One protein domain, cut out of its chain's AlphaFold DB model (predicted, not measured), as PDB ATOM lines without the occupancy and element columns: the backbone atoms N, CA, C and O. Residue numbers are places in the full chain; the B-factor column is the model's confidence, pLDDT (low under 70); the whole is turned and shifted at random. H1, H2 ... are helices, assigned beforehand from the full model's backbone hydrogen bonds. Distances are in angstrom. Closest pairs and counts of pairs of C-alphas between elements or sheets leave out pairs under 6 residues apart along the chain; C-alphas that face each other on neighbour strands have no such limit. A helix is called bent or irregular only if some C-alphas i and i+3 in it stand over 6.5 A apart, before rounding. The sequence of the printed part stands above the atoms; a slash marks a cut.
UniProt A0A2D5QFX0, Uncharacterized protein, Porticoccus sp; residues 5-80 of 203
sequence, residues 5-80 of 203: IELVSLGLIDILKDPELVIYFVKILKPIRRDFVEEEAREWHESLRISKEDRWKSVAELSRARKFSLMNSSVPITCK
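Overview. This is residues 5 to 80 of the 203 residues of an uncharacterized protein of Porticoccus sp (UniProt A0A2D5QFX0). One long helix, H2, makes a shaft with a helical hairpin at each end: H1 folds back beside the first part of H2, and beyond its other end H3 and H4 fold against each other as a small separate head. The stretch of H2 between, residues 31 to 44, stands free, and the whole is a rod spanning 69 by 19 by 15 A. The printed part has 76 residues with four named helices, in the order H1, H2, H3, H4, and no named strand; the class is all helix. It is extended, with a radius of gyration of the C-alphas of 22.6 A.

Arrangement. H2, residues 19 to 47, has a kink of 34 degrees near residue 29. It touches H1, residues 5 to 16, with residues 19 to 26 alone; the closest C-alphas are those of Leu 12 and Val 22, 6.1 A apart. This hairpin runs opposite ways at a steep tilt of 43 degrees. H3, residues 52 to 64, is apart from H2. H3 and H4, residues 68 to 74, touch as a second hairpin, opposite ways at a shallow tilt of 13 degrees, with the closest C-alphas, Val 59 and Met 71, 6.2 A apart. H4 is apart from H1 and H2. In H3 every O i to N i+4 pair is within hydrogen-bond range; in H1 6 of 8 are, in H2 23 of 25, and in H4 0 of 3, beside 2 of 4 O i to N i+3 pairs.

Along the chain. H2 is 40.4 A long, from C-alpha 19 at (-17.826, 0.621, 13.658) to C-alpha 47 at (-19.122, -19.359, 48.747). H1 measures 15.6 A, H3 18.4 A and H4 10.9 A, ending at C-alpha 74 at (-10.125, -28.199, 54.522). H4 is only just irregular: C-alphas 69 and 72 are 6.52 A apart.

Size, cuts and confidence. The C-alphas farthest apart, those of Lys 17 and Arg 64, are 68.7 A apart. The printed part has no cut, and its three links are tight. Mean pLDDT of the printed part is 79.1, with residues 48, 52 and 71 to 80 under 70.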
ATOM      1  N   ILE A   5     -17.323 -10.196  23.591       88.81
ATOM      2  CA  ILE A   5     -16.954  -8.957  22.899       88.81
ATOM      3  C   ILE A   5     -17.586  -8.928  21.509       88.81
ATOM      4  O   ILE A   5     -18.110  -7.892  21.114       88.81
ATOM      5  N   GLU A   6     -17.568 -10.048  20.786       88.56
ATOM      6  CA  GLU A   6     -18.220 -10.166  19.480       88.56
ATOM      7  C   GLU A   6     -19.738 -10.013  19.605       88.56
ATOM      8  O   GLU A   6     -20.324  -9.258  18.841       88.56
ATOM      9  N   LEU A   7     -20.369 -10.639  20.604       91.44
ATOM     10  CA  LEU A   7     -21.813 -10.512  20.843       91.44
ATOM     11  C   LEU A   7     -22.232  -9.072  21.157       91.44
ATOM     12  O   LEU A   7     -23.205  -8.576  20.595       91.44
ATOM     13  N   VAL A   8     -21.489  -8.386  22.027       89.69
ATOM     14  CA  VAL A   8     -21.767  -6.985  22.369       89.69
ATOM     15  C   VAL A   8     -21.491  -6.072  21.181       89.69
ATOM     16  O   VAL A   8     -22.290  -5.184  20.909       89.69
ATOM     17  N   SER A   9     -20.409  -6.311  20.436       91.25
ATOM     18  CA  SER A   9     -20.109  -5.555  19.212       91.25
ATOM     19  C   SER A   9     -21.213  -5.708  18.166       91.25
ATOM     20  O   SER A   9     -21.613  -4.716  17.566       91.25
ATOM     21  N   LEU A  10     -21.740  -6.925  17.986       90.62
ATOM     22  CA  LEU A  10     -22.852  -7.216  17.078       90.62
ATOM     23  C   LEU A  10     -24.162  -6.548  17.528       90.62
ATOM     24  O   LEU A  10     -24.906  -6.048  16.698       90.62
ATOM     25  N   GLY A  11     -24.431  -6.470  18.833       90.38
ATOM     26  CA  GLY A  11     -25.591  -5.724  19.336       90.38
ATOM     27  C   GLY A  11     -25.435  -4.203  19.203       90.38
ATOM     28  O   GLY A  11     -26.388  -3.496  18.885       90.38
ATOM     29  N   LEU A  12     -24.227  -3.681  19.433       89.50
ATOM     30  CA  LEU A  12     -23.948  -2.247  19.362       89.50
ATOM     31  C   LEU A  12     -23.903  -1.723  17.925       89.50
ATOM     32  O   LEU A  12     -24.324  -0.590  17.697       89.50
ATOM     33  N   ILE A  13     -23.423  -2.516  16.959       92.69
ATOM     34  CA  ILE A  13     -23.363  -2.086  15.554       92.69
ATOM     35  C   ILE A  13     -24.762  -1.890  14.964       92.69
ATOM     36  O   ILE A  13     -24.963  -0.943  14.203       92.69
ATOM     37  N   ASP A  14     -25.741  -2.696  15.383       90.75
ATOM     38  CA  ASP A  14     -27.133  -2.559  14.942       90.75
ATOM     39  C   ASP A  14     -27.763  -1.232  15.405       90.75
ATOM     40  O   ASP A  14     -28.614  -0.667  14.711       90.75
ATOM     41  N   ILE A  15     -27.315  -0.700  16.548       91.38
ATOM     42  CA  ILE A  15     -27.814   0.552  17.135       91.38
ATOM     43  C   ILE A  15     -27.025   1.758  16.615       91.38
ATOM     44  O   ILE A  15     -27.612   2.734  16.151       91.38
ATOM     45  N   LEU A  16     -25.697   1.705  16.714       91.38
ATOM     46  CA  LEU A  16     -24.814   2.840  16.440       91.38
ATOM     47  C   LEU A  16     -24.550   3.026  14.943       91.38
ATOM     48  O   LEU A  16     -24.287   4.146  14.516       91.38
ATOM     49  N   LYS A  17     -24.612   1.943  14.154       91.75
ATOM     50  CA  LYS A  17     -24.312   1.901  12.708       91.75
ATOM     51  C   LYS A  17     -22.944   2.470  12.308       91.75
ATOM     52  O   LYS A  17     -22.706   2.722  11.131       91.75
ATOM     53  N   ASP A  18     -22.045   2.631  13.273       93.19
ATOM     54  CA  ASP A  18     -20.691   3.136  13.087       93.19
ATOM     55  C   ASP A  18     -19.702   2.202  13.807       93.19
ATOM     56  O   ASP A  18     -19.769   2.063  15.036       93.19
ATOM     57  N   PRO A  19     -18.790   1.544  13.072       91.88
ATOM     58  CA  PRO A  19     -17.826   0.621  13.658       91.88
ATOM     59  C   PRO A  19     -16.810   1.299  14.591       91.88
ATOM     60  O   PRO A  19     -16.380   0.667  15.557       91.88
ATOM     61  N   GLU A  20     -16.444   2.565  14.371       92.69
ATOM     62  CA  GLU A  20     -15.471   3.271  15.220       92.69
ATOM     63  C   GLU A  20     -16.062   3.579  16.600       92.69
ATOM     64  O   GLU A  20     -15.418   3.367  17.635       92.69
ATOM     65  N   LEU A  21     -17.337   3.980  16.635       91.25
ATOM     66  CA  LEU A  21     -18.068   4.166  17.888       91.25
ATOM     67  C   LEU A  21     -18.206   2.849  18.658       91.25
ATOM     68  O   LEU A  21     -18.000   2.825  19.873       91.25
ATOM     69  N   VAL A  22     -18.477   1.734  17.971       90.50
ATOM     70  CA  VAL A  22     -18.526   0.406  18.607       90.50
ATOM     71  C   VAL A  22     -17.181   0.059  19.252       90.50
ATOM     72  O   VAL A  22     -17.150  -0.350  20.413       90.50
ATOM     73  N   ILE A  23     -16.060   0.276  18.555       90.25
ATOM     74  CA  ILE A  23     -14.714   0.031  19.103       90.25
ATOM     75  C   ILE A  23     -14.462   0.890  20.347       90.25
ATOM     76  O   ILE A  23     -13.926   0.393  21.344       90.25
ATOM     77  N   TYR A  24     -14.854   2.164  20.310       92.62
ATOM     78  CA  TYR A  24     -14.721   3.080  21.439       92.62
ATOM     79  C   TYR A  24     -15.502   2.596  22.671       92.62
ATOM     80  O   TYR A  24     -14.922   2.450  23.750       92.62
ATOM     81  N   PHE A  25     -16.782   2.251  22.517       90.00
ATOM     82  CA  PHE A  25     -17.598   1.758  23.631       90.00
ATOM     83  C   PHE A  25     -17.124   0.402  24.160       90.00
ATOM     84  O   PHE A  25     -17.094   0.188  25.371       90.00
ATOM     85  N   VAL A  26     -16.670  -0.501  23.288       90.12
ATOM     86  CA  VAL A  26     -16.098  -1.791  23.704       90.12
ATOM     87  C   VAL A  26     -14.832  -1.596  24.545       90.12
ATOM     88  O   VAL A  26     -14.621  -2.343  25.504       90.12
ATOM     89  N   LYS A  27     -13.994  -0.593  24.242       90.88
ATOM     90  CA  LYS A  27     -12.823  -0.262  25.074       90.88
ATOM     91  C   LYS A  27     -13.220   0.160  26.490       90.88
ATOM     92  O   LYS A  27     -12.515  -0.208  27.424       90.88
ATOM     93  N   ILE A  28     -14.340   0.865  26.649       90.25
ATOM     94  CA  ILE A  28     -14.866   1.291  27.956       90.25
ATOM     95  C   ILE A  28     -15.532   0.125  28.699       90.25
ATOM     96  O   ILE A  28     -15.338  -0.045  29.898       90.25
ATOM     97  N   LEU A  29     -16.291  -0.718  27.995       89.31
ATOM     98  CA  LEU A  29     -17.040  -1.822  28.602       89.31
ATOM     99  C   LEU A  29     -16.151  -2.980  29.070       89.31
ATOM    100  O   LEU A  29     -16.502  -3.684  30.016       89.31
ATOM    101  N   LYS A  30     -15.002  -3.196  28.419       86.31
ATOM    102  CA  LYS A  30     -14.046  -4.253  28.783       86.31
ATOM    103  C   LYS A  30     -13.585  -4.197  30.249       86.31
ATOM    104  O   LYS A  30     -13.733  -5.224  30.908       86.31
ATOM    105  N   PRO A  31     -13.027  -3.083  30.763       89.25
ATOM    106  CA  PRO A  31     -12.600  -3.004  32.159       89.25
ATOM    107  C   PRO A  31     -13.777  -3.164  33.125       89.25
ATOM    108  O   PRO A  31     -13.690  -3.990  34.021       89.25
ATOM    109  N   ILE A  32     -14.915  -2.510  32.863       88.75
ATOM    110  CA  ILE A  32     -16.120  -2.616  33.710       88.75
ATOM    111  C   ILE A  32     -16.575  -4.073  33.843       88.75
ATOM    112  O   ILE A  32     -16.887  -4.551  34.932       88.75
ATOM    113  N   ARG A  33     -16.594  -4.813  32.730       89.19
ATOM    114  CA  ARG A  33     -16.927  -6.236  32.771       89.19
ATOM    115  C   ARG A  33     -15.876  -7.053  33.506       89.19
ATOM    116  O   ARG A  33     -16.239  -8.030  34.150       89.19
ATOM    117  N   ARG A  34     -14.597  -6.708  33.365       85.19
ATOM    118  CA  ARG A  34     -13.528  -7.405  34.080       85.19
ATOM    119  C   ARG A  34     -13.764  -7.313  35.581       85.19
ATOM    120  O   ARG A  34     -13.783  -8.351  36.224       85.19
ATOM    121  N   ASP A  35     -14.045  -6.115  36.082       87.81
ATOM    122  CA  ASP A  35     -14.299  -5.877  37.504       87.81
ATOM    123  C   ASP A  35     -15.530  -6.657  37.985       87.81
ATOM    124  O   ASP A  35     -15.480  -7.329  39.010       87.81
ATOM    125  N   PHE A  36     -16.613  -6.659  37.198       89.69
ATOM    126  CA  PHE A  36     -17.812  -7.441  37.514       89.69
ATOM    127  C   PHE A  36     -17.537  -8.951  37.568       89.69
ATOM    128  O   PHE A  36     -17.950  -9.626  38.503       89.69
ATOM    129  N   VAL A  37     -16.824  -9.489  36.573       87.50
ATOM    130  CA  VAL A  37     -16.473 -10.917  36.520       87.50
ATOM    131  C   VAL A  37     -15.510 -11.285  37.649       87.50
ATOM    132  O   VAL A  37     -15.596 -12.383  38.191       87.50
ATOM    133  N   GLU A  38     -14.592 -10.390  38.013       79.38
ATOM    134  CA  GLU A  38     -13.693 -10.576  39.153       79.38
ATOM    135  C   GLU A  38     -14.460 -10.608  40.479       79.38
ATOM    136  O   GLU A  38     -14.146 -11.446  41.325       79.38
ATOM    137  N   GLU A  39     -15.467  -9.749  40.659       85.56
ATOM    138  CA  GLU A  39     -16.320  -9.756  41.853       85.56
ATOM    139  C   GLU A  39     -17.179 -11.020  41.922       85.56
ATOM    140  O   GLU A  39     -17.168 -11.713  42.933       85.56
ATOM    141  N   GLU A  40     -17.833 -11.399  40.821       85.25
ATOM    142  CA  GLU A  40     -18.624 -12.633  40.741       85.25
ATOM    143  C   GLU A  40     -17.756 -13.869  41.028       85.25
ATOM    144  O   GLU A  40     -18.131 -14.757  41.796       85.25
ATOM    145  N   ALA A  41     -16.546 -13.914  40.462       73.44
ATOM    146  CA  ALA A  41     -15.590 -14.975  40.749       73.44
ATOM    147  C   ALA A  41     -15.163 -14.963  42.222       73.44
ATOM    148  O   ALA A  41     -15.003 -16.033  42.813       73.44
ATOM    149  N   ARG A  42     -14.985 -13.785  42.831       75.62
ATOM    150  CA  ARG A  42     -14.638 -13.649  44.250       75.62
ATOM    151  C   ARG A  42     -15.756 -14.170  45.140       75.62
ATOM    152  O   ARG A  42     -15.477 -15.032  45.970       75.62
ATOM    153  N   GLU A  43     -16.989 -13.724  44.927       81.25
ATOM    154  CA  GLU A  43     -18.172 -14.185  45.658       81.25
ATOM    155  C   GLU A  43     -18.347 -15.698  45.523       81.25
ATOM    156  O   GLU A  43     -18.530 -16.411  46.514       81.25
ATOM    157  N   TRP A  44     -18.201 -16.227  44.306       76.38
ATOM    158  CA  TRP A  44     -18.261 -17.663  44.069       76.38
ATOM    159  C   TRP A  44     -17.149 -18.403  44.820       76.38
ATOM    160  O   TRP A  44     -17.415 -19.368  45.539       76.38
ATOM    161  N   HIS A  45     -15.905 -17.932  44.729       70.56
ATOM    162  CA  HIS A  45     -14.784 -18.521  45.455       70.56
ATOM    163  C   HIS A  45     -14.938 -18.421  46.972       70.56
ATOM    164  O   HIS A  45     -14.447 -19.305  47.673       70.56
ATOM    165  N   GLU A  46     -15.589 -17.382  47.485       71.38
ATOM    166  CA  GLU A  46     -15.923 -17.229  48.898       71.38
ATOM    167  C   GLU A  46     -17.031 -18.179  49.331       71.38
ATOM    168  O   GLU A  46     -16.905 -18.792  50.390       71.38
ATOM    169  N   SER A  47     -18.041 -18.400  48.488       71.88
ATOM    170  CA  SER A  47     -19.122 -19.359  48.747       71.88
ATOM    171  C   SER A  47     -18.625 -20.804  48.863       71.88
ATOM    172  O   SER A  47     -19.182 -21.603  49.613       71.88
ATOM    173  N   LEU A  48     -17.531 -21.139  48.170       65.31
ATOM    174  CA  LEU A  48     -16.871 -22.441  48.276       65.31
ATOM    175  C   LEU A  48     -16.037 -22.594  49.557       65.31
ATOM    176  O   LEU A  48     -15.556 -23.694  49.850       65.31
ATOM    177  N   ARG A  49     -15.807 -21.516  50.318       72.56
ATOM    178  CA  ARG A  49     -15.014 -21.587  51.548       72.56
ATOM    179  C   ARG A  49     -15.871 -22.155  52.669       72.56
ATOM    180  O   ARG A  49     -16.937 -21.649  52.992       72.56
ATOM    181  N   ILE A  50     -15.331 -23.164  53.345       70.69
ATOM    182  CA  ILE A  50     -15.868 -23.626  54.624       70.69
ATOM    183  C   ILE A  50     -15.796 -22.463  55.620       70.69
ATOM    184  O   ILE A  50     -14.768 -21.765  55.687       70.69
ATOM    185  N   SER A  51     -16.866 -22.280  56.398       74.38
ATOM    186  CA  SER A  51     -16.927 -21.297  57.480       74.38
ATOM    187  C   SER A  51     -15.716 -21.442  58.411       74.38
ATOM    188  O   SER A  51     -15.122 -22.518  58.552       74.38
ATOM    189  N   LYS A  52     -15.296 -20.344  59.048       68.00
ATOM    190  CA  LYS A  52     -14.137 -20.375  59.954       68.00
ATOM    191  C   LYS A  52     -14.375 -21.367  61.098       68.00
ATOM    192  O   LYS A  52     -13.473 -22.127  61.435       68.00
ATOM    193  N   GLU A  53     -15.583 -21.391  61.652       75.81
ATOM    194  CA  GLU A  53     -15.960 -22.288  62.746       75.81
ATOM    195  C   GLU A  53     -15.917 -23.760  62.340       75.81
ATOM    196  O   GLU A  53     -15.294 -24.565  63.034       75.81
ATOM    197  N   ASP A  54     -16.518 -24.120  61.205       77.62
ATOM    198  CA  ASP A  54     -16.569 -25.517  60.764       77.62
ATOM    199  C   ASP A  54     -15.191 -26.027  60.342       77.62
ATOM    200  O   ASP A  54     -14.850 -27.186  60.581       77.62
ATOM    201  N   ARG A  55     -14.342 -25.135  59.820       71.31
ATOM    202  CA  ARG A  55     -12.933 -25.424  59.536       71.31
ATOM    203  C   ARG A  55     -12.150 -25.760  60.802       71.31
ATOM    204  O   ARG A  55     -11.414 -26.740  60.827       71.31
ATOM    205  N   TRP A  56     -12.281 -24.964  61.862       73.56
ATOM    206  CA  TRP A  56     -11.557 -25.239  63.107       73.56
ATOM    207  C   TRP A  56     -12.087 -26.481  63.822       73.56
ATOM    208  O   TRP A  56     -11.293 -27.217  64.408       73.56
ATOM    209  N   LYS A  57     -13.391 -26.766  63.719       79.94
ATOM    210  CA  LYS A  57     -13.969 -28.029  64.201       79.94
ATOM    211  C   LYS A  57     -13.370 -29.230  63.467       79.94
ATOM    212  O   LYS A  57     -12.850 -30.129  64.129       79.94
ATOM    213  N   SER A  58     -13.354 -29.219  62.132       76.88
ATOM    214  CA  SER A  58     -12.817 -30.333  61.338       76.88
ATOM    215  C   SER A  58     -11.315 -30.536  61.564       76.88
ATOM    216  O   SER A  58     -10.858 -31.666  61.739       76.88
ATOM    217  N   VAL A  59     -10.541 -29.451  61.665       73.50
ATOM    218  CA  VAL A  59      -9.111 -29.508  62.011       73.50
ATOM    219  C   VAL A  59      -8.904 -30.078  63.417       73.50
ATOM    220  O   VAL A  59      -8.045 -30.940  63.601       73.50
ATOM    221  N   ALA A  60      -9.692 -29.657  64.411       78.38
ATOM    222  CA  ALA A  60      -9.583 -30.176  65.775       78.38
ATOM    223  C   ALA A  60      -9.902 -31.679  65.851       78.38
ATOM    224  O   ALA A  60      -9.211 -32.424  66.547       78.38
ATOM    225  N   GLU A  61     -10.913 -32.141  65.115       85.50
ATOM    226  CA  GLU A  61     -11.280 -33.558  65.022       85.50
ATOM    227  C   GLU A  61     -10.196 -34.393  64.333       85.50
ATOM    228  O   GLU A  61      -9.758 -35.411  64.876       85.50
ATOM    229  N   LEU A  62      -9.700 -33.939  63.180       80.81
ATOM    230  CA  LEU A  62      -8.621 -34.608  62.450       80.81
ATOM    231  C   LEU A  62      -7.310 -34.622  63.248       80.81
ATOM    232  O   LEU A  62      -6.544 -35.584  63.148       80.81
ATOM    233  N   SER A  63      -7.067 -33.589  64.063       77.56
ATOM    234  CA  SER A  63      -5.887 -33.471  64.926       77.56
ATOM    235  C   SER A  63      -5.953 -34.479  66.064       77.56
ATOM    236  O   SER A  63      -5.013 -35.255  66.257       77.56
ATOM    237  N   ARG A  64      -7.109 -34.575  66.739       83.56
ATOM    238  CA  ARG A  64      -7.373 -35.630  67.731       83.56
ATOM    239  C   ARG A  64      -7.205 -37.025  67.129       83.56
ATOM    240  O   ARG A  64      -6.626 -37.899  67.767       83.56
ATOM    241  N   ALA A  65      -7.652 -37.220  65.889       86.81
ATOM    242  CA  ALA A  65      -7.516 -38.481  65.165       86.81
ATOM    243  C   ALA A  65      -6.105 -38.737  64.590       86.81
ATOM    244  O   ALA A  65      -5.885 -39.793  63.999       86.81
ATOM    245  N   ARG A  66      -5.160 -37.791  64.728       81.19
ATOM    246  CA  ARG A  66      -3.807 -37.817  64.134       81.19
ATOM    247  C   ARG A  66      -3.790 -38.047  62.613       81.19
ATOM    248  O   ARG A  66      -2.815 -38.558  62.066       81.19
ATOM    249  N   LYS A  67      -4.854 -37.657  61.905       78.12
ATOM    250  CA  LYS A  67      -4.994 -37.800  60.442       78.12
ATOM    251  C   LYS A  67      -4.636 -36.497  59.727       78.12
ATOM    252  O   LYS A  67      -5.458 -35.897  59.039       78.12
ATOM    253  N   PHE A  68      -3.390 -36.064  59.892       71.88
ATOM    254  CA  PHE A  68      -2.903 -34.778  59.375       71.88
ATOM    255  C   PHE A  68      -2.895 -34.696  57.841       71.88
ATOM    256  O   PHE A  68      -3.122 -33.629  57.281       71.88
ATOM    257  N   SER A  69      -2.733 -35.827  57.148       71.12
ATOM    258  CA  SER A  69      -2.765 -35.889  55.678       71.12
ATOM    259  C   SER A  69      -4.089 -35.409  55.069       71.12
ATOM    260  O   SER A  69      -4.102 -34.925  53.939       71.12
ATOM    261  N   LEU A  70      -5.192 -35.501  55.819       70.31
ATOM    262  CA  LEU A  70      -6.539 -35.132  55.372       70.31
ATOM    263  C   LEU A  70      -6.926 -33.686  55.711       70.31
ATOM    264  O   LEU A  70      -7.969 -33.212  55.273       70.31
ATOM    265  N   MET A  71      -6.098 -32.955  56.459       66.94
ATOM    266  CA  MET A  71      -6.382 -31.557  56.811       66.94
ATOM    267  C   MET A  71      -6.171 -30.591  55.636       66.94
ATOM    268  O   MET A  71      -6.716 -29.491  55.639       66.94
ATOM    269  N   ASN A  72      -5.416 -31.005  54.614       57.16
ATOM    270  CA  ASN A  72      -5.019 -30.182  53.467       57.16
ATOM    271  C   ASN A  72      -6.195 -29.711  52.594       57.16
ATOM    272  O   ASN A  72      -6.142 -28.617  52.044       57.16
ATOM    273  N   SER A  73      -7.254 -30.515  52.469       55.41
ATOM    274  CA  SER A  73      -8.441 -30.178  51.667       55.41
ATOM    275  C   SER A  73      -9.432 -29.263  52.390       55.41
ATOM    276  O   SER A  73     -10.353 -28.754  51.762       55.41
ATOM    277  N   SER A  74      -9.265 -29.069  53.703       54.19
ATOM    278  CA  SER A  74     -10.125 -28.199  54.522       54.19
ATOM    279  C   SER A  74      -9.586 -26.772  54.634       54.19
ATOM    280  O   SER A  74     -10.268 -25.880  55.143       54.19
ATOM    281  N   VAL A  75      -8.359 -26.542  54.168       49.75
ATOM    282  CA  VAL A  75      -7.794 -25.203  54.025       49.75
ATOM    283  C   VAL A  75      -8.177 -24.700  52.634       49.75
ATOM    284  O   VAL A  75      -8.095 -25.479  51.682       49.75
ATOM    285  N   PRO A  76      -8.627 -23.439  52.479       45.22
ATOM    286  CA  PRO A  76      -8.889 -22.879  51.161       45.22
ATOM    287  C   PRO A  76      -7.701 -23.144  50.233       45.22
ATOM    288  O   PRO A  76      -6.552 -23.083  50.671       45.22
ATOM    289  N   ILE A  77      -7.998 -23.408  48.958       49.16
ATOM    290  CA  ILE A  77      -7.064 -23.749  47.865       49.16
ATOM    291  C   ILE A  77      -5.813 -22.839  47.814       49.16
ATOM    292  O   ILE A  77      -4.801 -23.207  47.224       49.16
ATOM    293  N   THR A  78      -5.847 -21.680  48.469       42.84
ATOM    294  CA  THR A  78      -4.792 -20.673  48.494       42.84
ATOM    295  C   THR A  78      -3.659 -20.897  49.498       42.84
ATOM    296  O   THR A  78      -2.581 -20.374  49.248       42.84
ATOM    297  N   CYS A  79      -3.809 -21.697  50.561       46.31
ATOM    298  CA  CYS A  79      -2.683 -22.012  51.457       46.31
ATOM    299  C   CYS A  79      -2.784 -23.442  51.986       46.31
ATOM    300  O   CYS A  79      -3.433 -23.691  52.996       46.31
ATOM    301  N   LYS A  80      -2.103 -24.399  51.347       51.22
ATOM    302  CA  LYS A  80      -1.875 -25.710  51.969       51.22
ATOM    303  C   LYS A  80      -1.123 -25.482  53.276       51.22
ATOM    304  O   LYS A  80       0.001 -24.985  53.244       51.22
TER     305      LYS A  80